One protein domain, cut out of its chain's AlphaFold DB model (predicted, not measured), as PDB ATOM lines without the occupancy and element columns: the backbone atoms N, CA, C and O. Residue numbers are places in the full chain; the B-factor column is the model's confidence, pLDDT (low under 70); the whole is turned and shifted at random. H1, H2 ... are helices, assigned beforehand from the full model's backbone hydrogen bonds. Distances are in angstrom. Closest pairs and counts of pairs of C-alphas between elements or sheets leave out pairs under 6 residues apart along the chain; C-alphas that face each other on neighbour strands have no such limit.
ATOM      1  N   TYR A   2     312.992 671.141 430.746       65.25
ATOM      2  CA  TYR A   2     313.655 670.062 431.503       65.25
ATOM      3  C   TYR A   2     314.453 669.089 430.605       65.25
ATOM      4  O   TYR A   2     315.635 668.848 430.821       65.25
ATOM      5  N   TYR A   3     313.853 668.639 429.499       67.19
ATOM      6  CA  TYR A   3     314.479 667.670 428.588       67.19
ATOM      7  C   TYR A   3     315.668 668.199 427.782       67.19
ATOM      8  O   TYR A   3     316.523 667.415 427.382       67.19
ATOM      9  N   SER A   4     315.742 669.510 427.550       69.94
ATOM     10  CA  SER A   4     316.886 670.102 426.855       69.94
ATOM     11  C   SER A   4     318.106 670.216 427.767       69.94
ATOM     12  O   SER A   4     319.217 670.055 427.285       69.94
ATOM     13  N   ALA A   5     317.901 670.442 429.071       75.19
ATOM     14  CA  ALA A   5     318.991 670.595 430.033       75.19
ATOM     15  C   ALA A   5     319.744 669.275 430.273       75.19
ATOM     16  O   ALA A   5     320.970 669.249 430.217       75.19
ATOM     17  N   GLU A   6     319.031 668.159 430.468       76.38
ATOM     18  CA  GLU A   6     319.666 666.837 430.607       76.38
ATOM     19  C   GLU A   6     320.412 666.423 429.331       76.38
ATOM     20  O   GLU A   6     321.538 665.930 429.393       76.38
ATOM     21  N   ALA A   7     319.813 666.672 428.160       76.69
ATOM     22  CA  ALA A   7     320.457 666.393 426.881       76.69
ATOM     23  C   ALA A   7     321.748 667.214 426.709       76.69
ATOM     24  O   ALA A   7     322.747 666.692 426.216       76.69
ATOM     25  N   GLU A   8     321.763 668.474 427.150       81.31
ATOM     26  CA  GLU A   8     322.937 669.352 427.085       81.31
ATOM     27  C   GLU A   8     324.106 668.841 427.940       81.31
ATOM     28  O   GLU A   8     325.261 668.902 427.513       81.31
ATOM     29  N   VAL A   9     323.822 668.270 429.116       82.25
ATOM     30  CA  VAL A   9     324.849 667.637 429.961       82.25
ATOM     31  C   VAL A   9     325.494 666.455 429.238       82.25
ATOM     32  O   VAL A   9     326.720 666.325 429.243       82.25
ATOM     33  N   VAL A  10     324.697 665.619 428.570       82.44
ATOM     34  CA  VAL A  10     325.203 664.485 427.778       82.44
ATOM     35  C   VAL A  10     326.023 664.975 426.575       82.44
ATOM     36  O   VAL A  10     327.103 664.446 426.315       82.44
ATOM     37  N   PHE A  11     325.580 666.036 425.891       81.81
ATOM     38  CA  PHE A  11     326.338 666.666 424.801       81.81
ATOM     39  C   PHE A  11     327.715 667.149 425.251       81.81
ATOM     40  O   PHE A  11     328.710 666.861 424.587       81.81
ATOM     41  N   ARG A  12     327.787 667.837 426.395       83.38
ATOM     42  CA  ARG A  12     329.051 668.364 426.925       83.38
ATOM     43  C   ARG A  12     330.045 667.247 427.245       83.38
ATOM     44  O   ARG A  12     331.241 667.392 427.002       83.38
ATOM     45  N   HIS A  13     329.564 666.123 427.779       83.81
ATOM     46  CA  HIS A  13     330.412 664.956 428.020       83.81
ATOM     47  C   HIS A  13     330.861 664.285 426.721       83.81
ATOM     48  O   HIS A  13     331.997 663.830 426.644       83.81
ATOM     49  N   ALA A  14     330.008 664.251 425.698       82.69
ATOM     50  CA  ALA A  14     330.334 663.632 424.420       82.69
ATOM     51  C   ALA A  14     331.347 664.425 423.589       82.69
ATOM     52  O   ALA A  14     332.209 663.805 422.969       82.69
ATOM     53  N   GLU A  15     331.266 665.757 423.616       83.75
ATOM     54  CA  GLU A  15     332.241 666.656 422.984       83.75
ATOM     55  C   GLU A  15     333.624 666.481 423.621       83.75
ATOM     56  O   GLU A  15     334.612 666.269 422.930       83.75
ATOM     57  N   LYS A  16     333.681 666.427 424.958       83.06
ATOM     58  CA  LYS A  16     334.927 666.186 425.699       83.06
ATOM     59  C   LYS A  16     335.498 664.772 425.519       83.06
ATOM     60  O   LYS A  16     336.654 664.534 425.837       83.06
ATOM     61  N   CYS A  17     334.674 663.827 425.079       83.06
ATOM     62  CA  CYS A  17     335.035 662.424 424.900       83.06
ATOM     63  C   CYS A  17     335.461 662.107 423.454       83.06
ATOM     64  O   CYS A  17     335.876 660.983 423.202       83.06
ATOM     65  N   ASP A  18     335.315 663.032 422.498       81.62
ATOM     66  CA  ASP A  18     335.534 662.757 421.066       81.62
ATOM     67  C   ASP A  18     336.959 662.334 420.750       81.62
ATOM     68  O   ASP A  18     337.168 661.244 420.220       81.62
ATOM     69  N   GLU A  19     337.922 663.127 421.203       79.50
ATOM     70  CA  GLU A  19     339.344 662.865 420.997       79.50
ATOM     71  C   GLU A  19     339.792 661.584 421.728       79.50
ATOM     72  O   GLU A  19     340.370 660.684 421.118       79.50
ATOM     73  N   ASP A  20     339.426 661.443 423.009       83.38
ATOM     74  CA  ASP A  20     339.803 660.291 423.844       83.38
ATOM     75  C   ASP A  20     339.188 658.961 423.360       83.38
ATOM     76  O   ASP A  20     339.739 657.880 423.592       83.38
ATOM     77  N   TYR A  21     338.009 659.008 422.731       82.38
ATOM     78  CA  TYR A  21     337.306 657.811 422.269       82.38
ATOM     79  C   TYR A  21     337.969 657.203 421.037       82.38
ATOM     80  O   TYR A  21     338.165 655.988 420.994       82.38
ATOM     81  N   ASP A  22     338.318 658.028 420.049       83.69
ATOM     82  CA  ASP A  22     338.932 657.550 418.810       83.69
ATOM     83  C   ASP A  22     340.314 656.944 419.084       83.69
ATOM     84  O   ASP A  22     340.642 655.879 418.551       83.69
ATOM     85  N   PRO A  80     338.984 655.155 428.961       85.81
ATOM     86  CA  PRO A  80     339.293 656.502 429.430       85.81
ATOM     87  C   PRO A  80     338.200 657.053 430.349       85.81
ATOM     88  O   PRO A  80     337.012 656.775 430.181       85.81
ATOM     89  N   ARG A  81     338.587 657.892 431.316       84.38
ATOM     90  CA  ARG A  81     337.647 658.458 432.304       84.38
ATOM     91  C   ARG A  81     336.561 659.335 431.670       84.38
ATOM     92  O   ARG A  81     335.468 659.437 432.215       84.38
ATOM     93  N   SER A  82     336.851 659.987 430.547       82.88
ATOM     94  CA  SER A  82     335.886 660.763 429.754       82.88
ATOM     95  C   SER A  82     334.812 659.863 429.131       82.88
ATOM     96  O   SER A  82     333.623 660.145 429.268       82.88
ATOM     97  N   VAL A  83     335.233 658.737 428.552       83.56
ATOM     98  CA  VAL A  83     334.375 657.692 427.973       83.56
ATOM     99  C   VAL A  83     333.502 657.036 429.047       83.56
ATOM    100  O   VAL A  83     332.306 656.843 428.827       83.56
ATOM    101  N   GLN A  84     334.054 656.774 430.237       85.88
ATOM    102  CA  GLN A  84     333.291 656.260 431.382       85.88
ATOM    103  C   GLN A  84     332.209 657.243 431.845       85.88
ATOM    104  O   GLN A  84     331.057 656.851 431.991       85.88
ATOM    105  N   LYS A  85     332.537 658.534 431.986       86.06
ATOM    106  CA  LYS A  85     331.551 659.566 432.361       86.06
ATOM    107  C   LYS A  85     330.439 659.718 431.327       86.06
ATOM    108  O   LYS A  85     329.275 659.896 431.684       86.06
ATOM    109  N   LEU A  86     330.776 659.643 430.039       85.38
ATOM    110  CA  LEU A  86     329.775 659.641 428.975       85.38
ATOM    111  C   LEU A  86     328.860 658.415 429.089       85.38
ATOM    112  O   LEU A  86     327.647 658.550 428.985       85.38
ATOM    113  N   HIS A  87     329.430 657.235 429.326       86.75
ATOM    114  CA  HIS A  87     328.664 656.007 429.509       86.75
ATOM    115  C   HIS A  87     327.710 656.092 430.706       86.75
ATOM    116  O   HIS A  87     326.524 655.813 430.559       86.75
ATOM    117  N   GLU A  88     328.208 656.514 431.868       88.06
ATOM    118  CA  GLU A  88     327.416 656.677 433.091       88.06
ATOM    119  C   GLU A  88     326.280 657.682 432.883       88.06
ATOM    120  O   GLU A  88     325.119 657.342 433.090       88.06
ATOM    121  N   SER A  89     326.586 658.873 432.354       86.88
ATOM    122  CA  SER A  89     325.563 659.892 432.077       86.88
ATOM    123  C   SER A  89     324.534 659.450 431.028       86.88
ATOM    124  O   SER A  89     323.356 659.789 431.137       86.88
ATOM    125  N   TRP A  90     324.936 658.658 430.028       87.81
ATOM    126  CA  TRP A  90     324.022 658.067 429.046       87.81
ATOM    127  C   TRP A  90     323.093 657.027 429.675       87.81
ATOM    128  O   TRP A  90     321.899 656.996 429.367       87.81
ATOM    129  N   LEU A  91     323.625 656.182 430.560       87.31
ATOM    130  CA  LEU A  91     322.842 655.179 431.274       87.31
ATOM    131  C   LEU A  91     321.837 655.828 432.220       87.31
ATOM    132  O   LEU A  91     320.663 655.469 432.162       87.31
ATOM    133  N   GLU A  92     322.267 656.799 433.025       88.00
ATOM    134  CA  GLU A  92     321.385 657.568 433.910       88.00
ATOM    135  C   GLU A  92     320.277 658.268 433.118       88.00
ATOM    136  O   GLU A  92     319.102 658.190 433.484       88.00
ATOM    137  N   TYR A  93     320.630 658.879 431.983       84.75
ATOM    138  CA  TYR A  93     319.660 659.500 431.090       84.75
ATOM    139  C   TYR A  93     318.625 658.485 430.593       84.75
ATOM    140  O   TYR A  93     317.426 658.708 430.746       84.75
ATOM    141  N   ILE A  94     319.052 657.352 430.026       84.88
ATOM    142  CA  ILE A  94     318.122 656.320 429.544       84.88
ATOM    143  C   ILE A  94     317.258 655.770 430.682       84.88
ATOM    144  O   ILE A  94     316.077 655.494 430.463       84.88
ATOM    145  N   ASP A  95     317.831 655.550 431.862       85.56
ATOM    146  CA  ASP A  95     317.119 654.931 432.978       85.56
ATOM    147  C   ASP A  95     316.015 655.846 433.516       85.56
ATOM    148  O   ASP A  95     314.860 655.425 433.625       85.56
ATOM    149  N   SER A  96     316.324 657.138 433.680       86.06
ATOM    150  CA  SER A  96     315.331 658.181 433.966       86.06
ATOM    151  C   SER A  96     314.189 658.162 432.938       86.06
ATOM    152  O   SER A  96     313.005 658.112 433.289       86.06
ATOM    153  N   ARG A  97     314.525 658.063 431.643       83.31
ATOM    154  CA  ARG A  97     313.534 658.026 430.551       83.31
ATOM    155  C   ARG A  97     312.641 656.803 430.575       83.31
ATOM    156  O   ARG A  97     311.447 656.918 430.314       83.31
ATOM    157  N   LYS A  98     313.190 655.632 430.886       83.75
ATOM    158  CA  LYS A  98     312.404 654.399 431.005       83.75
ATOM    159  C   LYS A  98     311.358 654.520 432.110       83.75
ATOM    160  O   LYS A  98     310.221 654.097 431.904       83.75
ATOM    161  N   GLY A  99     311.724 655.132 433.239       84.12
ATOM    162  CA  GLY A  99     310.795 655.443 434.325       84.12
ATOM    163  C   GLY A  99     309.650 656.345 433.860       84.12
ATOM    164  O   GLY A  99     308.481 655.983 434.004       84.12
ATOM    165  N   GLU A 100     309.978 657.474 433.224       86.62
ATOM    166  CA  GLU A 100     308.982 658.412 432.683       86.62
ATOM    167  C   GLU A 100     308.055 657.753 431.647       86.62
ATOM    168  O   GLU A 100     306.834 657.934 431.680       86.62
ATOM    169  N   TRP A 101     308.604 656.954 430.728       86.81
ATOM    170  CA  TRP A 101     307.817 656.292 429.685       86.81
ATOM    171  C   TRP A 101     306.861 655.247 430.229       86.81
ATOM    172  O   TRP A 101     305.772 655.101 429.678       86.81
ATOM    173  N   ASN A 102     307.222 654.547 431.304       88.12
ATOM    174  CA  ASN A 102     306.307 653.606 431.944       88.12
ATOM    175  C   ASN A 102     305.067 654.324 432.476       88.12
ATOM    176  O   ASN A 102     303.953 653.874 432.221       88.12
ATOM    177  N   VAL A 103     305.242 655.477 433.127       90.38
ATOM    178  CA  VAL A 103     304.115 656.292 433.603       90.38
ATOM    179  C   VAL A 103     303.237 656.736 432.432       90.38
ATOM    180  O   VAL A 103     302.015 656.596 432.483       90.38
ATOM    181  N   LEU A 104     303.848 657.215 431.345       87.06
ATOM    182  CA  LEU A 104     303.122 657.642 430.145       87.06
ATOM    183  C   LEU A 104     302.378 656.489 429.457       87.06
ATOM    184  O   LEU A 104     301.274 656.696 428.952       87.06
ATOM    185  N   LEU A 105     302.951 655.282 429.453       89.44
ATOM    186  CA  LEU A 105     302.329 654.079 428.903       89.44
ATOM    187  C   LEU A 105     301.130 653.637 429.749       89.44
ATOM    188  O   LEU A 105     300.064 653.358 429.201       89.44
ATOM    189  N   THR A 106     301.284 653.617 431.076       91.31
ATOM    190  CA  THR A 106     300.189 653.334 432.013       91.31
ATOM    191  C   THR A 106     299.049 654.326 431.823       91.31
ATOM    192  O   THR A 106     297.889 653.925 431.750       91.31
ATOM    193  N   LEU A 107     299.373 655.611 431.678       89.62
ATOM    194  CA  LEU A 107     298.379 656.657 431.481       89.62
ATOM    195  C   LEU A 107     297.657 656.522 430.133       89.62
ATOM    196  O   LEU A 107     296.433 656.614 430.087       89.62
ATOM    197  N   ALA A 108     298.373 656.225 429.045       89.69
ATOM    198  CA  ALA A 108     297.752 655.937 427.750       89.69
ATOM    199  C   ALA A 108     296.803 654.725 427.826       89.69
ATOM    200  O   ALA A 108     295.679 654.786 427.323       89.69
ATOM    201  N   GLY A 109     297.216 653.652 428.511       91.31
ATOM    202  CA  GLY A 109     296.369 652.482 428.761       91.31
ATOM    203  C   GLY A 109     295.111 652.820 429.565       91.31
ATOM    204  O   GLY A 109     294.023 652.360 429.223       91.31
ATOM    205  N   PHE A 110     295.237 653.680 430.578       91.75
ATOM    206  CA  PHE A 110     294.108 654.172 431.365       91.75
ATOM    207  C   PHE A 110     293.073 654.906 430.499       91.75
ATOM    208  O   PHE A 110     291.885 654.606 430.597       91.75
ATOM    209  N   PHE A 111     293.495 655.806 429.603       87.50
ATOM    210  CA  PHE A 111     292.557 656.511 428.715       87.50
ATOM    211  C   PHE A 111     291.855 655.578 427.731       87.50
ATOM    212  O   PHE A 111     290.652 655.712 427.508       87.50
ATOM    213  N   ILE A 112     292.575 654.600 427.181       90.31
ATOM    214  CA  ILE A 112     291.973 653.586 426.309       90.31
ATOM    215  C   ILE A 112     290.911 652.796 427.084       90.31
ATOM    216  O   ILE A 112     289.797 652.638 426.588       90.31
ATOM    217  N   ALA A 113     291.218 652.372 428.313       92.88
ATOM    218  CA  ALA A 113     290.296 651.629 429.172       92.88
ATOM    219  C   ALA A 113     289.100 652.463 429.661       92.88
ATOM    220  O   ALA A 113     288.014 651.921 429.847       92.88
ATOM    221  N   SER A 114     289.279 653.770 429.858       90.06
ATOM    222  CA  SER A 114     288.222 654.689 430.296       90.06
ATOM    223  C   SER A 114     287.287 655.105 429.157       90.06
ATOM    224  O   SER A 114     286.129 655.435 429.401       90.06
ATOM    225  N   SER A 115     287.750 655.052 427.907       88.50
ATOM    226  CA  SER A 115     286.975 655.521 426.756       88.50
ATOM    227  C   SER A 115     285.603 654.864 426.542       88.50
ATOM    228  O   SER A 115     284.668 655.601 426.223       88.50
ATOM    229  N   PRO A 116     285.392 653.547 426.767       88.12
ATOM    230  CA  PRO A 116     284.074 652.942 426.594       88.12
ATOM    231  C   PRO A 116     283.039 653.522 427.556       88.12
ATOM    232  O   PRO A 116     281.872 653.623 427.192       88.12
ATOM    233  N   ALA A 117     283.459 653.955 428.750       87.50
ATOM    234  CA  ALA A 117     282.557 654.546 429.733       87.50
ATOM    235  C   ALA A 117     281.931 655.852 429.220       87.50
ATOM    236  O   ALA A 117     280.767 656.105 429.498       87.50
ATOM    237  N   MET A 118     282.656 656.644 428.423       82.81
ATOM    238  CA  MET A 118     282.108 657.863 427.811       82.81
ATOM    239  C   MET A 118     281.056 657.552 426.740       82.81
ATOM    240  O   MET A 118     280.055 658.255 426.641       82.81
ATOM    241  N   PHE A 119     281.241 656.478 425.967       83.56
ATOM    242  CA  PHE A 119     280.275 656.059 424.944       83.56
ATOM    243  C   PHE A 119     279.042 655.347 425.516       83.56
ATOM    244  O   PHE A 119     278.036 655.220 424.827       83.56
ATOM    245  N   GLN A 120     279.109 654.866 426.757       87.38
ATOM    246  CA  GLN A 120     277.979 654.221 427.432       87.38
ATOM    247  C   GLN A 120     276.973 655.222 428.010       87.38
ATOM    248  O   GLN A 120     275.864 654.823 428.363       87.38
ATOM    249  N   ILE A 121     277.337 656.502 428.119       83.56
ATOM    250  CA  ILE A 121     276.449 657.524 428.669       83.56
ATOM    251  C   ILE A 121     275.370 657.874 427.624       83.56
ATOM    252  O   ILE A 121     275.713 658.278 426.508       83.56
ATOM    253  N   PRO A 122     274.069 657.747 427.956       76.00
ATOM    254  CA  PRO A 122     272.981 658.160 427.069       76.00
ATOM    255  C   PRO A 122     273.112 659.645 426.697       76.00
ATOM    256  O   PRO A 122     273.473 660.457 427.544       76.00
ATOM    257  N   GLY A 123     272.862 660.004 425.435       68.88
ATOM    258  CA  GLY A 123     273.026 661.376 424.925       68.88
ATOM    259  C   GLY A 123     274.460 661.757 424.520       68.88
ATOM    260  O   GLY A 123     274.646 662.583 423.628       68.88
ATOM    261  N   ALA A 124     275.498 661.100 425.055       68.81
ATOM    262  CA  ALA A 124     276.890 661.391 424.679       68.81
ATOM    263  C   ALA A 124     277.243 660.922 423.252       68.81
ATOM    264  O   ALA A 124     278.051 661.548 422.565       68.81
ATOM    265  N   VAL A 125     276.621 659.830 422.791       70.75
ATOM    266  CA  VAL A 125     276.808 659.296 421.427       70.75
ATOM    267  C   VAL A 125     276.083 660.142 420.375       70.75
ATOM    268  O   VAL A 125     276.471 660.180 419.208       70.75
ATOM    269  N   GLU A 126     275.026 660.833 420.788       75.88
ATOM    270  CA  GLU A 126     274.175 661.633 419.909       75.88
ATOM    271  C   GLU A 126     274.794 663.005 419.617       75.88
ATOM    272  O   GLU A 126     274.531 663.586 418.561       75.88
ATOM    273  N   ASP A 127     275.677 663.494 420.497       75.50
ATOM    274  CA  ASP A 127     276.455 664.702 420.248       75.50
ATOM    275  C   ASP A 127     277.717 664.410 419.408       75.50
ATOM    276  O   ASP A 127     278.672 663.777 419.888       75.50
ATOM    277  N   PRO A 128     277.800 664.928 418.165       76.31
ATOM    278  CA  PRO A 128     278.972 664.746 417.320       76.31
ATOM    279  C   PRO A 128     280.257 665.323 417.931       76.31
ATOM    280  O   PRO A 128     281.330 664.802 417.629       76.31
ATOM    281  N   LEU A 129     280.191 666.357 418.779       78.56
ATOM    282  CA  LEU A 129     281.386 666.955 419.387       78.56
ATOM    283  C   LEU A 129     282.022 666.028 420.425       78.56
ATOM    284  O   LEU A 129     283.224 665.764 420.349       78.56
ATOM    285  N   ILE A 130     281.222 665.497 421.353       82.81
ATOM    286  CA  ILE A 130     281.687 664.587 422.413       82.81
ATOM    287  C   ILE A 130     282.246 663.305 421.793       82.81
ATOM    288  O   ILE A 130     283.352 662.882 422.147       82.81
ATOM    289  N   CYS A 131     281.545 662.744 420.802       83.56
ATOM    290  CA  CYS A 131     282.037 661.606 420.026       83.56
ATOM    291  C   CYS A 131     283.399 661.891 419.387       83.56
ATOM    292  O   CYS A 131     284.340 661.121 419.561       83.56
ATOM    293  N   CYS A 132     283.533 663.012 418.678       83.44
ATOM    294  CA  CYS A 132     284.756 663.344 417.954       83.44
ATOM    295  C   CYS A 132     285.956 663.575 418.879       83.44
ATOM    296  O   CYS A 132     287.033 663.039 418.614       83.44
ATOM    297  N   PHE A 133     285.792 664.330 419.971       85.25
ATOM    298  CA  PHE A 133     286.879 664.554 420.930       85.25
ATOM    299  C   PHE A 133     287.295 663.262 421.637       85.25
ATOM    300  O   PHE A 133     288.492 663.010 421.783       85.25
ATOM    301  N   THR A 134     286.334 662.411 422.005       87.62
ATOM    302  CA  THR A 134     286.617 661.110 422.630       87.62
ATOM    303  C   THR A 134     287.353 660.185 421.659       87.62
ATOM    304  O   THR A 134     288.382 659.616 422.019       87.62
ATOM    305  N   SER A 135     286.903 660.081 420.403       85.00
ATOM    306  CA  SER A 135     287.594 659.293 419.373       85.00
ATOM    307  C   SER A 135     289.016 659.801 419.110       85.00
ATOM    308  O   SER A 135     289.938 658.994 419.020       85.00
ATOM    309  N   LEU A 136     289.225 661.122 419.048       85.81
ATOM    310  CA  LEU A 136     290.557 661.720 418.897       85.81
ATOM    311  C   LEU A 136     291.481 661.399 420.064       85.81
ATOM    312  O   LEU A 136     292.634 661.026 419.843       85.81
ATOM    313  N   ALA A 137     290.981 661.541 421.291       89.12
ATOM    314  CA  ALA A 137     291.737 661.209 422.488       89.12
ATOM    315  C   ALA A 137     292.175 659.740 422.451       89.12
ATOM    316  O   ALA A 137     293.356 659.450 422.614       89.12
ATOM    317  N   VAL A 138     291.269 658.815 422.120       88.44
ATOM    318  CA  VAL A 138     291.597 657.386 422.008       88.44
ATOM    319  C   VAL A 138     292.613 657.114 420.901       88.44
ATOM    320  O   VAL A 138     293.596 656.421 421.147       88.44
ATOM    321  N   CYS A 139     292.440 657.676 419.701       87.69
ATOM    322  CA  CYS A 139     293.410 657.519 418.611       87.69
ATOM    323  C   CYS A 139     294.813 658.002 419.015       87.69
ATOM    324  O   CYS A 139     295.814 657.345 418.708       87.69
ATOM    325  N   ARG A 140     294.893 659.118 419.747       87.25
ATOM    326  CA  ARG A 140     296.153 659.670 420.261       87.25
ATOM    327  C   ARG A 140     296.754 658.818 421.369       87.25
ATOM    328  O   ARG A 140     297.956 658.558 421.329       87.25
ATOM    329  N   ALA A 141     295.936 658.330 422.298       89.75
ATOM    330  CA  ALA A 141     296.361 657.390 423.330       89.75
ATOM    331  C   ALA A 141     296.928 656.110 422.707       89.75
ATOM    332  O   ALA A 141     298.009 655.676 423.090       89.75
ATOM    333  N   VAL A 142     296.250 655.546 421.699       88.31
ATOM    334  CA  VAL A 142     296.722 654.364 420.961       88.31
ATOM    335  C   VAL A 142     298.041 654.659 420.254       88.31
ATOM    336  O   VAL A 142     298.961 653.852 420.332       88.31
ATOM    337  N   SER A 143     298.185 655.822 419.619       86.81
ATOM    338  CA  SER A 143     299.437 656.204 418.950       86.81
ATOM    339  C   SER A 143     300.601 656.348 419.939       86.81
ATOM    340  O   SER A 143     301.683 655.808 419.702       86.81
ATOM    341  N   GLY A 144     300.371 656.981 421.095       85.81
ATOM    342  CA  GLY A 144     301.338 657.029 422.197       85.81
ATOM    343  C   GLY A 144     301.679 655.637 422.744       85.81
ATOM    344  O   GLY A 144     302.854 655.321 422.945       85.81
ATOM    345  N   LEU A 145     300.668 654.775 422.898       87.75
ATOM    346  CA  LEU A 145     300.810 653.388 423.344       87.75
ATOM    347  C   LEU A 145     301.547 652.514 422.322       87.75
ATOM    348  O   LEU A 145     302.220 651.580 422.722       87.75
ATOM    349  N   LEU A 146     301.456 652.783 421.019       85.75
ATOM    350  CA  LEU A 146     302.219 652.055 420.000       85.75
ATOM    351  C   LEU A 146     303.679 652.511 419.974       85.75
ATOM    352  O   LEU A 146     304.584 651.685 419.854       85.75
ATOM    353  N   CYS A 147     303.929 653.813 420.137       82.19
ATOM    354  CA  CYS A 147     305.283 654.351 420.237       82.19
ATOM    355  C   CYS A 147     306.022 653.845 421.486       82.19
ATOM    356  O   CYS A 147     307.182 653.448 421.383       82.19
ATOM    357  N   GLY A 148     305.372 653.833 422.654       82.31
ATOM    358  CA  GLY A 148     306.008 653.519 423.942       82.31
ATOM    359  C   GLY A 148     306.792 652.194 423.967       82.31
ATOM    360  O   GLY A 148     308.000 652.217 424.209       82.31
ATOM    361  N   PRO A 149     306.175 651.038 423.662       81.19
ATOM    362  CA  PRO A 149     306.822 649.731 423.647       81.19
ATOM    363  C   PRO A 149     307.953 649.639 422.628       81.19
ATOM    364  O   PRO A 149     308.949 648.969 422.893       81.19
ATOM    365  N   ILE A 150     307.841 650.328 421.484       82.31
ATOM    366  CA  ILE A 150     308.916 650.376 420.485       82.31
ATOM    367  C   ILE A 150     310.157 651.022 421.109       82.31
ATOM    368  O   ILE A 150     311.235 650.434 421.051       82.31
ATOM    369  N   PHE A 151     310.016 652.177 421.764       77.75
ATOM    370  CA  PHE A 151     311.137 652.816 422.458       77.75
ATOM    371  C   PHE A 151     311.640 651.967 423.630       77.75
ATOM    372  O   PHE A 151     312.839 651.704 423.726       77.75
ATOM    373  N   HIS A 152     310.739 651.454 424.469       80.62
ATOM    374  CA  HIS A 152     311.103 650.644 425.630       80.62
ATOM    375  C   HIS A 152     311.910 649.391 425.242       80.62
ATOM    376  O   HIS A 152     312.939 649.098 425.850       80.62
ATOM    377  N   ILE A 153     311.497 648.665 424.197       79.94
ATOM    378  CA  ILE A 153     312.206 647.466 423.724       79.94
ATOM    379  C   ILE A 153     313.567 647.831 423.124       79.94
ATOM    380  O   ILE A 153     314.549 647.132 423.387       79.94
ATOM    381  N   GLN A 154     313.655 648.917 422.354       75.88
ATOM    382  CA  GLN A 154     314.905 649.314 421.701       75.88
ATOM    383  C   GLN A 154     315.962 649.775 422.710       75.88
ATOM    384  O   GLN A 154     317.116 649.358 422.624       75.88
ATOM    385  N   PHE A 155     315.572 650.558 423.717       74.19
ATOM    386  CA  PHE A 155     316.479 651.021 424.773       74.19
ATOM    387  C   PHE A 155     316.763 649.970 425.859       74.19
ATOM    388  O   PHE A 155     317.628 650.169 426.715       74.19
ATOM    389  N   ARG A 156     316.064 648.828 425.838       71.62
ATOM    390  CA  ARG A 156     316.397 647.646 426.651       71.62
ATOM    391  C   ARG A 156     317.485 646.780 426.007       71.62
ATOM    392  O   ARG A 156     318.064 645.932 426.680       71.62
ATOM    393  N   ASN A 157     317.761 646.963 424.717       74.62
ATOM    394  CA  ASN A 157     318.756 646.161 424.020       74.62
ATOM    395  C   ASN A 157     320.182 646.586 424.413       74.62
ATOM    396  O   ASN A 157     320.498 647.775 424.418       74.62
ATOM    397  N   LYS A 158     321.059 645.612 424.695       65.81
ATOM    398  CA  LYS A 158     322.437 645.859 425.163       65.81
ATOM    399  C   LYS A 158     323.264 646.677 424.162       65.81
ATOM    400  O   LYS A 158     324.099 647.472 424.565       65.81
ATOM    401  N   HIS A 159     322.972 646.552 422.867       66.12
ATOM    402  CA  HIS A 159     323.633 647.331 421.814       66.12
ATOM    403  C   HIS A 159     323.375 648.843 421.913       66.12
ATOM    404  O   HIS A 159     324.241 649.634 421.554       66.12
ATOM    405  N   THR A 160     322.215 649.248 422.431       66.12
ATOM    406  CA  THR A 160     321.818 650.657 422.603       66.12
ATOM    407  C   THR A 160     322.478 651.291 423.838       66.12
ATOM    408  O   THR A 160     322.603 652.509 423.937       66.12
ATOM    409  N   MET A 161     322.921 650.456 424.784       69.69
ATOM    410  CA  MET A 161     323.633 650.870 425.999       69.69
ATOM    411  C   MET A 161     325.141 651.044 425.770       69.69
ATOM    412  O   MET A 161     325.828 651.577 426.630       69.69
ATOM    413  N   ASN A 162     325.661 650.642 424.606       77.62
ATOM    414  CA  ASN A 162     327.067 650.842 424.277       77.62
ATOM    415  C   ASN A 162     327.391 652.322 424.052       77.62
ATOM    416  O   ASN A 162     326.639 653.055 423.406       77.62
ATOM    417  N   VAL A 163     328.593 652.724 424.472       77.81
ATOM    418  CA  VAL A 163     329.109 654.089 424.272       77.81
ATOM    419  C   VAL A 163     329.126 654.486 422.797       77.81
ATOM    420  O   VAL A 163     328.838 655.629 422.459       77.81
ATOM    421  N   HIS A 164     329.381 653.532 421.897       77.75
ATOM    422  CA  HIS A 164     329.394 653.806 420.463       77.75
ATOM    423  C   HIS A 164     328.026 654.273 419.939       77.75
ATOM    424  O   HIS A 164     327.959 655.192 419.120       77.75
ATOM    425  N   TYR A 165     326.941 653.676 420.445       78.50
ATOM    426  CA  TYR A 165     325.581 654.076 420.098       78.50
ATOM    427  C   TYR A 165     325.282 655.482 420.612       78.50
ATOM    428  O   TYR A 165     324.763 656.304 419.863       78.50
ATOM    429  N   ALA A 166     325.668 655.772 421.861       80.75
ATOM    430  CA  ALA A 166     325.524 657.098 422.450       80.75
ATOM    431  C   ALA A 166     326.237 658.162 421.602       80.75
ATOM    432  O   ALA A 166     325.631 659.171 421.251       80.75
ATOM    433  N   ARG A 167     327.485 657.912 421.176       80.69
ATOM    434  CA  ARG A 167     328.228 658.840 420.304       80.69
ATOM    435  C   ARG A 167     327.551 659.042 418.956       80.69
ATOM    436  O   ARG A 167     327.344 660.184 418.562       80.69
ATOM    437  N   LEU A 168     327.149 657.963 418.278       79.69
ATOM    438  CA  LEU A 168     326.477 658.055 416.978       79.69
ATOM    439  C   LEU A 168     325.152 658.825 417.083       79.69
ATOM    440  O   LEU A 168     324.828 659.645 416.225       79.69
ATOM    441  N   TRP A 169     324.404 658.591 418.161       78.94
ATOM    442  CA  TRP A 169     323.153 659.284 418.449       78.94
ATOM    443  C   TRP A 169     323.370 660.783 418.671       78.94
ATOM    444  O   TRP A 169     322.631 661.609 418.138       78.94
ATOM    445  N   ILE A 170     324.410 661.142 419.425       79.88
ATOM    446  CA  ILE A 170     324.771 662.528 419.734       79.88
ATOM    447  C   ILE A 170     325.316 663.250 418.496       79.88
ATOM    448  O   ILE A 170     324.932 664.390 418.240       79.88
ATOM    449  N   GLN A 171     326.154 662.586 417.701       80.56
ATOM    450  CA  GLN A 171     326.695 663.117 416.450       80.56
ATOM    451  C   GLN A 171     325.585 663.372 415.426       80.56
ATOM    452  O   GLN A 171     325.552 664.421 414.781       80.56
ATOM    453  N   GLU A 172     324.633 662.448 415.291       76.75
ATOM    454  CA  GLU A 172     323.484 662.670 414.411       76.75
ATOM    455  C   GLU A 172     322.603 663.802 414.957       76.75
ATOM    456  O   GLU A 172     322.106 664.641 414.202       76.75
ATOM    457  N   ALA A 173     322.447 663.895 416.279       74.19
ATOM    458  CA  ALA A 173     321.669 664.958 416.894       74.19
ATOM    459  C   ALA A 173     322.305 666.353 416.755       74.19
ATOM    460  O   ALA A 173     321.568 667.328 416.592       74.19
ATOM    461  N   SER A 174     323.636 666.468 416.783       72.50
ATOM    462  CA  SER A 174     324.337 667.736 416.540       72.50
ATOM    463  C   SER A 174     324.276 668.136 415.064       72.50
ATOM    464  O   SER A 174     324.003 669.298 414.753       72.50
ATOM    465  N   ARG A 175     324.433 667.171 414.148       73.81
ATOM    466  CA  ARG A 175     324.374 667.387 412.693       73.81
ATOM    467  C   ARG A 175     322.985 667.800 412.210       73.81
ATOM    468  O   ARG A 175     322.861 668.590 411.277       73.81
ATOM    469  N   THR A 176     321.936 667.315 412.867       65.81
ATOM    470  CA  THR A 176     320.538 667.565 412.478       65.81
ATOM    471  C   THR A 176     319.978 668.875 413.057       65.81
ATOM    472  O   THR A 176     318.778 669.122 412.957       65.81
ATOM    473  N   ARG A 177     320.817 669.772 413.611       55.09
ATOM    474  CA  ARG A 177     320.391 671.084 414.157       55.09
ATOM    475  C   ARG A 177     319.544 671.935 413.194       55.09
ATOM    476  O   ARG A 177     318.797 672.783 413.666       55.09
ATOM    477  N   LEU A 178     319.642 671.714 411.879       48.19
ATOM    478  CA  LEU A 178     318.915 672.476 410.850       48.19
ATOM    479  C   LEU A 178     317.579 671.844 410.408       48.19
ATOM    480  O   LEU A 178     316.743 672.543 409.840       48.19
ATOM    481  N   SER A 179     317.328 670.562 410.697       51.62
ATOM    482  CA  SER A 179     316.072 669.887 410.328       51.62
ATOM    483  C   SER A 179     315.143 669.812 411.536       51.62
ATOM    484  O   SER A 179     315.082 668.808 412.246       51.62
ATOM    485  N   ILE A 180     314.404 670.901 411.763       56.03
ATOM    486  CA  ILE A 180     313.594 671.163 412.967       56.03
ATOM    487  C   ILE A 180     312.554 670.072 413.293       56.03
ATOM    488  O   ILE A 180     312.152 669.932 414.443       56.03
ATOM    489  N   LEU A 181     312.134 669.279 412.303       58.59
ATOM    490  CA  LEU A 181     311.088 668.263 412.464       58.59
ATOM    491  C   LEU A 181     311.611 666.870 412.845       58.59
ATOM    492  O   LEU A 181     310.805 665.998 413.160       58.59
ATOM    493  N   TRP A 182     312.925 666.628 412.805       65.94
ATOM    494  CA  TRP A 182     313.458 665.261 412.862       65.94
ATOM    495  C   TRP A 182     314.753 665.131 413.679       65.94
ATOM    496  O   TRP A 182     315.680 664.413 413.316       65.94
ATOM    497  N   SER A 183     314.830 665.830 414.815       73.69
ATOM    498  CA  SER A 183     315.913 665.619 415.780       73.69
ATOM    499  C   SER A 183     315.680 664.326 416.587       73.69
ATOM    500  O   SER A 183     314.553 664.104 417.045       73.69
ATOM    501  N   PRO A 184     316.715 663.500 416.848       73.62
ATOM    502  CA  PRO A 184     316.600 662.291 417.674       73.62
ATOM    503  C   PRO A 184     315.961 662.533 419.056       73.62
ATOM    504  O   PRO A 184     315.264 661.670 419.587       73.62
ATOM    505  N   TRP A 185     316.123 663.734 419.616       75.81
ATOM    506  CA  TRP A 185     315.524 664.137 420.895       75.81
ATOM    507  C   TRP A 185     314.011 664.351 420.824       75.81
ATOM    508  O   TRP A 185     313.281 664.048 421.768       75.81
ATOM    509  N   ILE A 186     313.524 664.855 419.690       75.38
ATOM    510  CA  ILE A 186     312.087 665.021 419.448       75.38
ATOM    511  C   ILE A 186     311.453 663.638 419.321       75.38
ATOM    512  O   ILE A 186     310.397 663.393 419.897       75.38
ATOM    513  N   MET A 187     312.148 662.706 418.661       76.19
ATOM    514  CA  MET A 187     311.716 661.314 418.559       76.19
ATOM    515  C   MET A 187     311.577 660.657 419.941       76.19
ATOM    516  O   MET A 187     310.610 659.940 420.175       76.19
ATOM    517  N   ILE A 188     312.479 660.961 420.881       79.75
ATOM    518  CA  ILE A 188     312.408 660.456 422.262       79.75
ATOM    519  C   ILE A 188     311.246 661.059 423.069       79.75
ATOM    520  O   ILE A 188     310.719 660.426 423.983       79.75
ATOM    521  N   SER A 189     310.843 662.284 422.726       81.88
ATOM    522  CA  SER A 189     309.783 663.032 423.414       81.88
ATOM    523  C   SER A 189     308.398 662.790 422.802       81.88
ATOM    524  O   SER A 189     307.380 663.110 423.414       81.88
ATOM    525  N   LEU A 190     308.345 662.204 421.605       83.00
ATOM    526  CA  LEU A 190     307.127 661.953 420.834       83.00
ATOM    527  C   LEU A 190     306.029 661.201 421.617       83.00
ATOM    528  O   LEU A 190     304.880 661.646 421.577       83.00
ATOM    529  N   PRO A 191     306.339 660.127 422.379       80.75
ATOM    530  CA  PRO A 191     305.329 659.414 423.163       80.75
ATOM    531  C   PRO A 191     304.680 660.314 424.219       80.75
ATOM    532  O   PRO A 191     303.466 660.286 424.391       80.75
ATOM    533  N   ALA A 192     305.478 661.159 424.882       84.62
ATOM    534  CA  ALA A 192     304.984 662.091 425.891       84.62
ATOM    535  C   ALA A 192     304.042 663.128 425.276       84.62
ATOM    536  O   ALA A 192     302.972 663.392 425.817       84.62
ATOM    537  N   VAL A 193     304.409 663.673 424.112       86.31
ATOM    538  CA  VAL A 193     303.586 664.654 423.398       86.31
ATOM    539  C   VAL A 193     302.240 664.048 422.998       86.31
ATOM    540  O   VAL A 193     301.206 664.667 423.246       86.31
ATOM    541  N   PHE A 194     302.218 662.832 422.442       86.69
ATOM    542  CA  PHE A 194     300.961 662.163 422.082       86.69
ATOM    543  C   PHE A 194     300.069 661.894 423.294       86.69
ATOM    544  O   PHE A 194     298.870 662.181 423.237       86.69
ATOM    545  N   THR A 195     300.641 661.423 424.403       85.44
ATOM    546  CA  THR A 195     299.882 661.185 425.636       85.44
ATOM    547  C   THR A 195     299.343 662.488 426.230       85.44
ATOM    548  O   THR A 195     298.177 662.536 426.612       85.44
ATOM    549  N   ILE A 196     300.124 663.573 426.253       88.44
ATOM    550  CA  ILE A 196     299.662 664.879 426.758       88.44
ATOM    551  C   ILE A 196     298.494 665.409 425.922       88.44
ATOM    552  O   ILE A 196     297.476 665.818 426.478       88.44
ATOM    553  N   TRP A 197     298.594 665.355 424.592       88.19
ATOM    554  CA  TRP A 197     297.486 665.763 423.724       88.19
ATOM    555  C   TRP A 197     296.247 664.888 423.910       88.19
ATOM    556  O   TRP A 197     295.136 665.413 423.905       88.19
ATOM    557  N   SER A 198     296.421 663.583 424.132       89.50
ATOM    558  CA  SER A 198     295.315 662.689 424.481       89.50
ATOM    559  C   SER A 198     294.611 663.127 425.766       89.50
ATOM    560  O   SER A 198     293.384 663.150 425.793       89.50
ATOM    561  N   ILE A 199     295.360 663.490 426.813       87.94
ATOM    562  CA  ILE A 199     294.790 663.974 428.082       87.94
ATOM    563  C   ILE A 199     293.966 665.232 427.838       87.94
ATOM    564  O   ILE A 199     292.813 665.302 428.254       87.94
ATOM    565  N   VAL A 200     294.542 666.217 427.146       88.38
ATOM    566  CA  VAL A 200     293.871 667.496 426.876       88.38
ATOM    567  C   VAL A 200     292.572 667.267 426.107       88.38
ATOM    568  O   VAL A 200     291.532 667.782 426.505       88.38
ATOM    569  N   LEU A 201     292.602 666.443 425.058       86.44
ATOM    570  CA  LEU A 201     291.418 666.129 424.257       86.44
ATOM    571  C   LEU A 201     290.353 665.373 425.059       86.44
ATOM    572  O   LEU A 201     289.168 665.673 424.928       86.44
ATOM    573  N   PHE A 202     290.760 664.441 425.923       86.06
ATOM    574  CA  PHE A 202     289.831 663.722 426.794       86.06
ATOM    575  C   PHE A 202     289.184 664.653 427.828       86.06
ATOM    576  O   PHE A 202     287.979 664.583 428.059       86.06
ATOM    577  N   MET A 203     289.953 665.581 428.404       86.69
ATOM    578  CA  MET A 203     289.423 666.610 429.300       86.69
ATOM    579  C   MET A 203     288.440 667.527 428.567       86.69
ATOM    580  O   MET A 203     287.367 667.808 429.094       86.69
ATOM    581  N   CYS A 204     288.749 667.951 427.338       84.88
ATOM    582  CA  CYS A 204     287.821 668.721 426.508       84.88
ATOM    583  C   CYS A 204     286.519 667.956 426.228       84.88
ATOM    584  O   CYS A 204     285.448 668.561 426.283       84.88
ATOM    585  N   ALA A 205     286.587 666.643 425.973       85.38
ATOM    586  CA  ALA A 205     285.402 665.800 425.801       85.38
ATOM    587  C   ALA A 205     284.546 665.767 427.078       85.38
ATOM    588  O   ALA A 205     283.344 666.024 427.016       85.38
ATOM    589  N   MET A 206     285.177 665.538 428.233       84.38
ATOM    590  CA  MET A 206     284.506 665.519 429.537       84.38
ATOM    591  C   MET A 206     283.843 666.866 429.859       84.38
ATOM    592  O   MET A 206     282.672 666.910 430.227       84.38
ATOM    593  N   PHE A 207     284.558 667.981 429.683       83.56
ATOM    594  CA  PHE A 207     284.001 669.315 429.910       83.56
ATOM    595  C   PHE A 207     282.846 669.631 428.959       83.56
ATOM    596  O   PHE A 207     281.843 670.193 429.393       83.56
ATOM    597  N   SER A 208     282.956 669.236 427.687       81.00
ATOM    598  CA  SER A 208     281.870 669.403 426.713       81.00
ATOM    599  C   SER A 208     280.623 668.633 427.143       81.00
ATOM    600  O   SER A 208     279.527 669.181 427.091       81.00
ATOM    601  N   PHE A 209     280.789 667.401 427.633       78.88
ATOM    602  CA  PHE A 209     279.687 666.616 428.184       78.88
ATOM    603  C   PHE A 209     279.027 667.309 429.385       78.88
ATOM    604  O   PHE A 209     277.814 667.499 429.378       78.88
ATOM    605  N   VAL A 210     279.807 667.757 430.375       82.50
ATOM    606  CA  VAL A 210     279.273 668.426 431.577       82.50
ATOM    607  C   VAL A 210     278.516 669.708 431.223       82.50
ATOM    608  O   VAL A 210     277.409 669.924 431.714       82.50
ATOM    609  N   TRP A 211     279.082 670.550 430.355       79.25
ATOM    610  CA  TRP A 211     278.430 671.799 429.955       79.25
ATOM    611  C   TRP A 211     277.138 671.567 429.175       79.25
ATOM    612  O   TRP A 211     276.182 672.320 429.349       79.25
ATOM    613  N   ARG A 212     277.086 670.529 428.338       72.00
ATOM    614  CA  ARG A 212     275.886 670.222 427.555       72.00
ATOM    615  C   ARG A 212     274.803 669.536 428.370       72.00
ATOM    616  O   ARG A 212     273.647 669.908 428.219       72.00
ATOM    617  N   ALA A 213     275.169 668.643 429.285       72.25
ATOM    618  CA  ALA A 213     274.226 668.063 430.236       72.25
ATOM    619  C   ALA A 213     273.571 669.143 431.118       72.25
ATOM    620  O   ALA A 213     272.379 669.073 431.402       72.25
ATOM    621  N   ALA A 214     274.327 670.176 431.513       65.81
ATOM    622  CA  ALA A 214     273.785 671.321 432.244       65.81
ATOM    623  C   ALA A 214     272.867 672.203 431.376       65.81
ATOM    624  O   ALA A 214     271.839 672.663 431.859       65.81
ATOM    625  N   ALA A 215     273.206 672.413 430.100       63.81
ATOM    626  CA  ALA A 215     272.382 673.195 429.174       63.81
ATOM    627  C   ALA A 215     271.058 672.496 428.809       63.81
ATOM    628  O   ALA A 215     270.038 673.160 428.662       63.81
ATOM    629  N   GLU A 216     271.044 671.165 428.693       62.56
ATOM    630  CA  GLU A 216     269.812 670.393 428.457       62.56
ATOM    631  C   GLU A 216     268.829 670.463 429.633       62.56
ATOM    632  O   GLU A 216     267.622 670.395 429.422       62.56
ATOM    633  N   ALA A 217     269.321 670.656 430.860       60.53
ATOM    634  CA  ALA A 217     268.473 670.847 432.035       60.53
ATOM    635  C   ALA A 217     267.801 672.234 432.090       60.53
ATOM    636  O   ALA A 217     266.833 672.402 432.830       60.53
ATOM    637  N   ASP A 218     268.300 673.210 431.321       60.59
ATOM    638  CA  ASP A 218     267.891 674.620 431.396       60.59
ATOM    639  C   ASP A 218     267.014 675.063 430.202       60.59
ATOM    640  O   ASP A 218     266.399 676.128 430.231       60.59
ATOM    641  N   ILE A 219     266.908 674.254 429.136       58.00
ATOM    642  CA  ILE A 219     266.281 674.666 427.868       58.00
ATOM    643  C   ILE A 219     264.980 673.897 427.595       58.00
ATOM    644  O   ILE A 219     264.995 672.712 427.276       58.00
ATOM    645  N   THR A 220     263.849 674.616 427.634       55.44
ATOM    646  CA  THR A 220     262.526 674.127 427.188       55.44
ATOM    647  C   THR A 220     262.168 674.548 425.747       55.44
ATOM    648  O   THR A 220     261.265 673.944 425.189       55.44
ATOM    649  N   ASP A 221     262.879 675.480 425.080       52.66
ATOM    650  CA  ASP A 221     262.486 675.925 423.713       52.66
ATOM    651  C   ASP A 221     263.616 676.286 422.706       52.66
ATOM    652  O   ASP A 221     263.362 676.343 421.504       52.66
ATOM    653  N   ASP A 222     264.890 676.427 423.101       50.38
ATOM    654  CA  ASP A 222     265.984 676.845 422.184       50.38
ATOM    655  C   ASP A 222     266.729 675.686 421.469       50.38
ATOM    656  O   ASP A 222     267.765 675.873 420.818       50.38
ATOM    657  N   ALA A 223     266.192 674.463 421.538       50.16
ATOM    658  CA  ALA A 223     266.818 673.217 421.065       50.16
ATOM    659  C   ALA A 223     267.083 673.130 419.542       50.16
ATOM    660  O   ALA A 223     267.689 672.172 419.054       50.16
ATOM    661  N   VAL A 224     266.659 674.124 418.759       50.81
ATOM    662  CA  VAL A 224     266.863 674.162 417.300       50.81
ATOM    663  C   VAL A 224     268.212 674.789 416.919       50.81
ATOM    664  O   VAL A 224     268.770 674.446 415.872       50.81
ATOM    665  N   LEU A 225     268.795 675.646 417.766       49.09
ATOM    666  CA  LEU A 225     270.055 676.328 417.440       49.09
ATOM    667  C   LEU A 225     271.288 675.444 417.706       49.09
ATOM    668  O   LEU A 225     272.243 675.461 416.932       49.09
ATOM    669  N   SER A 226     271.245 674.597 418.739       50.88
ATOM    670  CA  SER A 226     272.318 673.653 419.103       50.88
ATOM    671  C   SER A 226     272.321 672.362 418.268       50.88
ATOM    672  O   SER A 226     273.365 671.718 418.129       50.88
ATOM    673  N   ARG A 227     271.183 672.002 417.654       48.78
ATOM    674  CA  ARG A 227     271.050 670.862 416.724       48.78
ATOM    675  C   ARG A 227     271.592 671.158 415.320       48.78
ATOM    676  O   ARG A 227     271.887 670.233 414.571       48.78
ATOM    677  N   ASN A 228     271.779 672.437 414.989       48.31
ATOM    678  CA  ASN A 228     272.356 672.915 413.733       48.31
ATOM    679  C   ASN A 228     273.809 673.381 413.915       48.31
ATOM    680  O   ASN A 228     274.202 674.442 413.428       48.31
ATOM    681  N   LEU A 229     274.650 672.579 414.578       54.09
ATOM    682  CA  LEU A 229     276.085 672.641 414.295       54.09
ATOM    683  C   LEU A 229     276.242 672.370 412.797       54.09
ATOM    684  O   LEU A 229     276.049 671.248 412.334       54.09
ATOM    685  N   ASN A 230     276.485 673.457 412.063       61.19
ATOM    686  CA  ASN A 230     276.557 673.562 410.613       61.19
ATOM    687  C   ASN A 230     277.130 672.268 410.011       61.19
ATOM    688  O   ASN A 230     278.204 671.839 410.427       61.19
ATOM    689  N   SER A 231     276.445 671.622 409.062       65.06
ATOM    690  CA  SER A 231     276.887 670.339 408.471       65.06
ATOM    691  C   SER A 231     278.364 670.378 408.024       65.06
ATOM    692  O   SER A 231     279.115 669.410 408.166       65.06
ATOM    693  N   THR A 232     278.820 671.562 407.611       71.94
ATOM    694  CA  THR A 232     280.213 671.903 407.300       71.94
ATOM    695  C   THR A 232     281.187 671.732 408.475       71.94
ATOM    696  O   THR A 232     282.302 671.260 408.270       71.94
ATOM    697  N   ALA A 233     280.798 672.075 409.706       69.50
ATOM    698  CA  ALA A 233     281.622 671.920 410.906       69.50
ATOM    699  C   ALA A 233     281.816 670.444 411.276       69.50
ATOM    700  O   ALA A 233     282.924 670.035 411.612       69.50
ATOM    701  N   VAL A 234     280.771 669.622 411.136       72.31
ATOM    702  CA  VAL A 234     280.868 668.167 411.349       72.31
ATOM    703  C   VAL A 234     281.772 667.527 410.294       72.31
ATOM    704  O   VAL A 234     282.607 666.683 410.622       72.31
ATOM    705  N   PHE A 235     281.655 667.947 409.031       76.31
ATOM    706  CA  PHE A 235     282.538 667.480 407.961       76.31
ATOM    707  C   PHE A 235     283.998 667.896 408.195       76.31
ATOM    708  O   PHE A 235     284.898 667.063 408.092       76.31
ATOM    709  N   GLY A 236     284.229 669.156 408.579       79.25
ATOM    710  CA  GLY A 236     285.557 669.666 408.924       79.25
ATOM    711  C   GLY A 236     286.178 668.922 410.105       79.25
ATOM    712  O   GLY A 236     287.345 668.540 410.044       79.25
ATOM    713  N   LEU A 237     285.388 668.630 411.139       77.44
ATOM    714  CA  LEU A 237     285.831 667.867 412.300       77.44
ATOM    715  C   LEU A 237     286.209 666.433 411.916       77.44
ATOM    716  O   LEU A 237     287.293 665.980 412.261       77.44
ATOM    717  N   ARG A 238     285.385 665.741 411.120       78.00
ATOM    718  CA  ARG A 238     285.713 664.399 410.605       78.00
ATOM    719  C   ARG A 238     286.987 664.397 409.759       78.00
ATOM    720  O   ARG A 238     287.810 663.501 409.919       78.00
ATOM    721  N   GLY A 239     287.170 665.408 408.908       82.44
ATOM    722  CA  GLY A 239     288.398 665.593 408.130       82.44
ATOM    723  C   GLY A 239     289.627 665.854 409.004       82.44
ATOM    724  O   GLY A 239     290.698 665.310 408.748       82.44
ATOM    725  N   ALA A 240     289.477 666.632 410.078       80.06
ATOM    726  CA  ALA A 240     290.549 666.854 411.043       80.06
ATOM    727  C   ALA A 240     290.931 665.558 411.770       80.06
ATOM    728  O   ALA A 240     292.114 665.294 411.956       80.06
ATOM    729  N   ILE A 241     289.954 664.716 412.124       79.88
ATOM    730  CA  ILE A 241     290.202 663.425 412.783       79.88
ATOM    731  C   ILE A 241     290.995 662.485 411.890       79.88
ATOM    732  O   ILE A 241     292.012 661.941 412.318       79.88
ATOM    733  N   THR A 242     290.554 662.308 410.645       83.38
ATOM    734  CA  THR A 242     291.254 661.435 409.697       83.38
ATOM    735  C   THR A 242     292.637 661.983 409.362       83.38
ATOM    736  O   THR A 242     293.599 661.219 409.341       83.38
ATOM    737  N   GLY A 243     292.770 663.300 409.187       84.50
ATOM    738  CA  GLY A 243     294.058 663.957 408.966       84.50
ATOM    739  C   GLY A 243     295.030 663.758 410.130       84.50
ATOM    740  O   GLY A 243     296.161 663.328 409.915       84.50
ATOM    741  N   LEU A 244     294.587 664.002 411.366       83.12
ATOM    742  CA  LEU A 244     295.406 663.801 412.565       83.12
ATOM    743  C   LEU A 244     295.800 662.333 412.738       83.12
ATOM    744  O   LEU A 244     296.961 662.068 413.024       83.12
ATOM    745  N   PHE A 245     294.889 661.392 412.478       78.88
ATOM    746  CA  PHE A 245     295.190 659.960 412.522       78.88
ATOM    747  C   PHE A 245     296.243 659.546 411.483       78.88
ATOM    748  O   PHE A 245     297.157 658.781 411.791       78.88
ATOM    749  N   VAL A 246     296.159 660.069 410.255       85.12
ATOM    750  CA  VAL A 246     297.164 659.813 409.209       85.12
ATOM    751  C   VAL A 246     298.518 660.399 409.600       85.12
ATOM    752  O   VAL A 246     299.540 659.736 409.419       85.12
ATOM    753  N   ILE A 247     298.538 661.607 410.171       86.69
ATOM    754  CA  ILE A 247     299.761 662.231 410.691       86.69
ATOM    755  C   ILE A 247     300.359 661.369 411.809       86.69
ATOM    756  O   ILE A 247     301.556 661.091 411.780       86.69
ATOM    757  N   ASP A 248     299.541 660.886 412.745       82.38
ATOM    758  CA  ASP A 248     300.001 660.030 413.843       82.38
ATOM    759  C   ASP A 248     300.607 658.729 413.320       82.38
ATOM    760  O   ASP A 248     301.712 658.354 413.716       82.38
ATOM    761  N   MET A 249     299.933 658.071 412.374       82.19
ATOM    762  CA  MET A 249     300.447 656.863 411.728       82.19
ATOM    763  C   MET A 249     301.756 657.130 410.990       82.19
ATOM    764  O   MET A 249     302.707 656.363 411.143       82.19
ATOM    765  N   ALA A 250     301.858 658.231 410.245       86.38
ATOM    766  CA  ALA A 250     303.103 658.621 409.591       86.38
ATOM    767  C   ALA A 250     304.227 658.842 410.616       86.38
ATOM    768  O   ALA A 250     305.333 658.337 410.431       86.38
ATOM    769  N   CYS A 251     303.951 659.518 411.731       82.56
ATOM    770  CA  CYS A 251     304.911 659.735 412.812       82.56
ATOM    771  C   CYS A 251     305.374 658.425 413.472       82.56
ATOM    772  O   CYS A 251     306.576 658.245 413.696       82.56
ATOM    773  N   VAL A 252     304.455 657.496 413.753       80.06
ATOM    774  CA  VAL A 252     304.770 656.167 414.310       80.06
ATOM    775  C   VAL A 252     305.639 655.375 413.331       80.06
ATOM    776  O   VAL A 252     306.679 654.835 413.718       80.06
ATOM    777  N   LEU A 253     305.255 655.342 412.051       83.31
ATOM    778  CA  LEU A 253     305.984 654.626 411.004       83.31
ATOM    779  C   LEU A 253     307.384 655.200 410.791       83.31
ATOM    780  O   LEU A 253     308.344 654.435 410.723       83.31
ATOM    781  N   LEU A 254     307.522 656.527 410.750       83.38
ATOM    782  CA  LEU A 254     308.819 657.198 410.643       83.38
ATOM    783  C   LEU A 254     309.706 656.887 411.853       83.38
ATOM    784  O   LEU A 254     310.878 656.558 411.684       83.38
ATOM    785  N   SER A 255     309.149 656.922 413.065       80.00
ATOM    786  CA  SER A 255     309.889 656.591 414.290       80.00
ATOM    787  C   SER A 255     310.391 655.144 414.264       80.00
ATOM    788  O   SER A 255     311.564 654.874 414.536       80.00
ATOM    789  N   ALA A 256     309.531 654.202 413.871       78.81
ATOM    790  CA  ALA A 256     309.890 652.794 413.741       78.81
ATOM    791  C   ALA A 256     310.931 652.562 412.634       78.81
ATOM    792  O   ALA A 256     311.884 651.803 412.832       78.81
ATOM    793  N   TRP A 257     310.773 653.217 411.482       83.62
ATOM    794  CA  TRP A 257     311.687 653.107 410.347       83.62
ATOM    795  C   TRP A 257     313.089 653.586 410.709       83.62
ATOM    796  O   TRP A 257     314.071 652.881 410.479       83.62
ATOM    797  N   THR A 258     313.200 654.735 411.359       78.88
ATOM    798  CA  THR A 258     314.505 655.276 411.728       78.88
ATOM    799  C   THR A 258     315.166 654.475 412.837       78.88
ATOM    800  O   THR A 258     316.365 654.217 412.768       78.88
ATOM    801  N   MET A 259     314.407 653.983 413.818       74.25
ATOM    802  CA  MET A 259     314.963 653.064 414.814       74.25
ATOM    803  C   MET A 259     315.499 651.778 414.173       74.25
ATOM    804  O   MET A 259     316.570 651.297 414.547       74.25
ATOM    805  N   ARG A 260     314.812 651.244 413.153       78.38
ATOM    806  CA  ARG A 260     315.329 650.118 412.357       78.38
ATOM    807  C   ARG A 260     316.600 650.498 411.598       78.38
ATOM    808  O   ARG A 260     317.543 649.711 411.589       78.38
ATOM    809  N   ARG A 261     316.658 651.703 411.029       78.75
ATOM    810  CA  ARG A 261     317.852 652.224 410.349       78.75
ATOM    811  C   ARG A 261     319.050 652.334 411.294       78.75
ATOM    812  O   ARG A 261     320.147 651.944 410.910       78.75
ATOM    813  N   TYR A 262     318.857 652.814 412.524       69.44
ATOM    814  CA  TYR A 262     319.926 652.864 413.529       69.44
ATOM    815  C   TYR A 262     320.395 651.472 413.934       69.44
ATOM    816  O   TYR A 262     321.596 651.228 413.976       69.44
ATOM    817  N   LYS A 263     319.463 650.538 414.161       69.62
ATOM    818  CA  LYS A 263     319.815 649.148 414.466       69.62
ATOM    819  C   LYS A 263     320.669 648.527 413.357       69.62
ATOM    820  O   LYS A 263     321.658 647.879 413.671       69.62
ATOM    821  N   HIS A 264     320.307 648.741 412.090       74.75
ATOM    822  CA  HIS A 264     321.075 648.226 410.954       74.75
ATOM    823  C   HIS A 264     322.485 648.825 410.908       74.75
ATOM    824  O   HIS A 264     323.457 648.082 410.887       74.75
ATOM    825  N   ARG A 265     322.608 650.158 411.026       69.88
ATOM    826  CA  ARG A 265     323.917 650.834 411.028       69.88
ATOM    827  C   ARG A 265     324.830 650.380 412.169       69.88
ATOM    828  O   ARG A 265     326.036 650.332 411.987       69.88
ATOM    829  N   CYS A 266     324.279 650.037 413.333       63.88
ATOM    830  CA  CYS A 266     325.081 649.511 414.439       63.88
ATOM    831  C   CYS A 266     325.527 648.060 414.238       63.88
ATOM    832  O   CYS A 266     326.577 647.690 414.754       63.88
ATOM    833  N   LEU A 267     324.745 647.246 413.522       66.06
ATOM    834  CA  LEU A 267     325.115 645.863 413.217       66.06
ATOM    835  C   LEU A 267     326.229 645.806 412.170       66.06
ATOM    836  O   LEU A 267     327.196 645.082 412.387       66.06
ATOM    837  N   ASP A 268     326.142 646.628 411.120       67.56
ATOM    838  CA  ASP A 268     327.140 646.689 410.037       67.56
ATOM    839  C   ASP A 268     328.539 647.111 410.521       67.56
ATOM    840  O   ASP A 268     329.538 646.806 409.884       67.56
ATOM    841  N   ILE A 269     328.622 647.839 411.639       59.31
ATOM    842  CA  ILE A 269     329.895 648.285 412.232       59.31
ATOM    843  C   ILE A 269     330.464 647.229 413.200       59.31
ATOM    844  O   ILE A 269     331.646 647.266 413.532       59.31
ATOM    845  N   SER A 270     329.629 646.298 413.674       52.56
ATOM    846  CA  SER A 270     330.033 645.230 414.600       52.56
ATOM    847  C   SER A 270     330.470 643.928 413.919       52.56
ATOM    848  O   SER A 270     330.960 643.039 414.613       52.56
ATOM    849  N   SER A 271     330.260 643.808 412.602       48.72
ATOM    850  CA  SER A 271     330.732 642.709 411.745       48.72
ATOM    851  C   SER A 271     332.031 643.069 411.045       48.72
ATOM    852  O   SER A 271     332.921 642.198 410.985       48.72
TER     853      SER A 271
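This is residues 2 to 22 and 80 to 271 of the 271 residues of an uncharacterized protein of Crucibulum laeve (UniProt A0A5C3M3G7). A long bundle of four helices, H3, H4, H7 and H9, runs up and down as a rod, with H4 in the middle touching the other three. At one end H1 packs along the first part of H3, and H6 packs on H3 with its residues 163 to 166 alone and runs off from it at a wide angle, with short H2 and H5 nearby; at the other end residues 216 to 222 stick out, and H8 follows in the turn back to H9. The printed part has 213 residues with nine named helices, H1 to H9 in chain order, and no named strand: all helix. It is loose, with a radius of gyration of the C-alphas of 22.5 A, and spans 79 by 28 by 27 A.

Start with the hub, H3, residues 81 to 119, which touches five helices. Look at Ala 108: its C-alpha is 4.9 A from that of Ala 141 in H4, residues 128 to 156, the closest pair of this hairpin, whose lines stand at a shallow tilt of 30 degrees, opposite ways. H7, residues 184 to 216, touches H4 opposite ways at a shallow tilt of 24 degrees, closest at C-alphas 137 and 198, 4.4 A; it has a kink of 38 degrees near residue 191. H9, residues 231 to 268, touches H4 the same way at 3 degrees, a shallow tilt, closest at C-alphas 147 and 252, 6.2 A; H3 and H9 are apart. H1, residues 2 to 16, touches residues 82 to 93 of H3, closest at C-alphas 13 and 86, 5.4 A. H6, residues 163 to 178, touches H3 at 71 degrees, only just about perpendicular, closest at C-alphas 163 and 87, 5.6 A. H2, residues 18 to 22, only just touches H3, with 3 pairs of C-alphas within 8 A, closest at 21 and 83, 6.4 A. H5, residues 158 to 161, is close to H3 but not clearly touching, C-alphas 161 and 91 being closest at 6.9 A; H8, residues 223 to 226, touches no helix. Each O i to N i+4 pair is within hydrogen-bond range in H1, H2 and H9, against 31 of 35 in H3, 23 of 25 in H4, 10 of 12 in H6 and 27 of 29 in H7; H5 and H8 are too short for one.

Find C-alpha 81 at (337.647, 658.458, 432.304); from there H3 runs 57.9 A to C-alpha 119. H9 runs 55.6 A, to C-alpha 268 at (327.140, 646.689, 410.037). H7 measures 48.7 A, H4 42.2 A, H6 24.9 A and H1 22.4 A.

The C-alphas farthest apart, Pro 80 and Asp 221, are 79.4 A apart. Residues 23 to 79 are not printed; C-alphas 22 and 80 stand 10.7 A apart across the cut. Of the links printed whole, none is long. Mean pLDDT of the printed part is 78.0; 44 residues are under 70, among them 214 to 231.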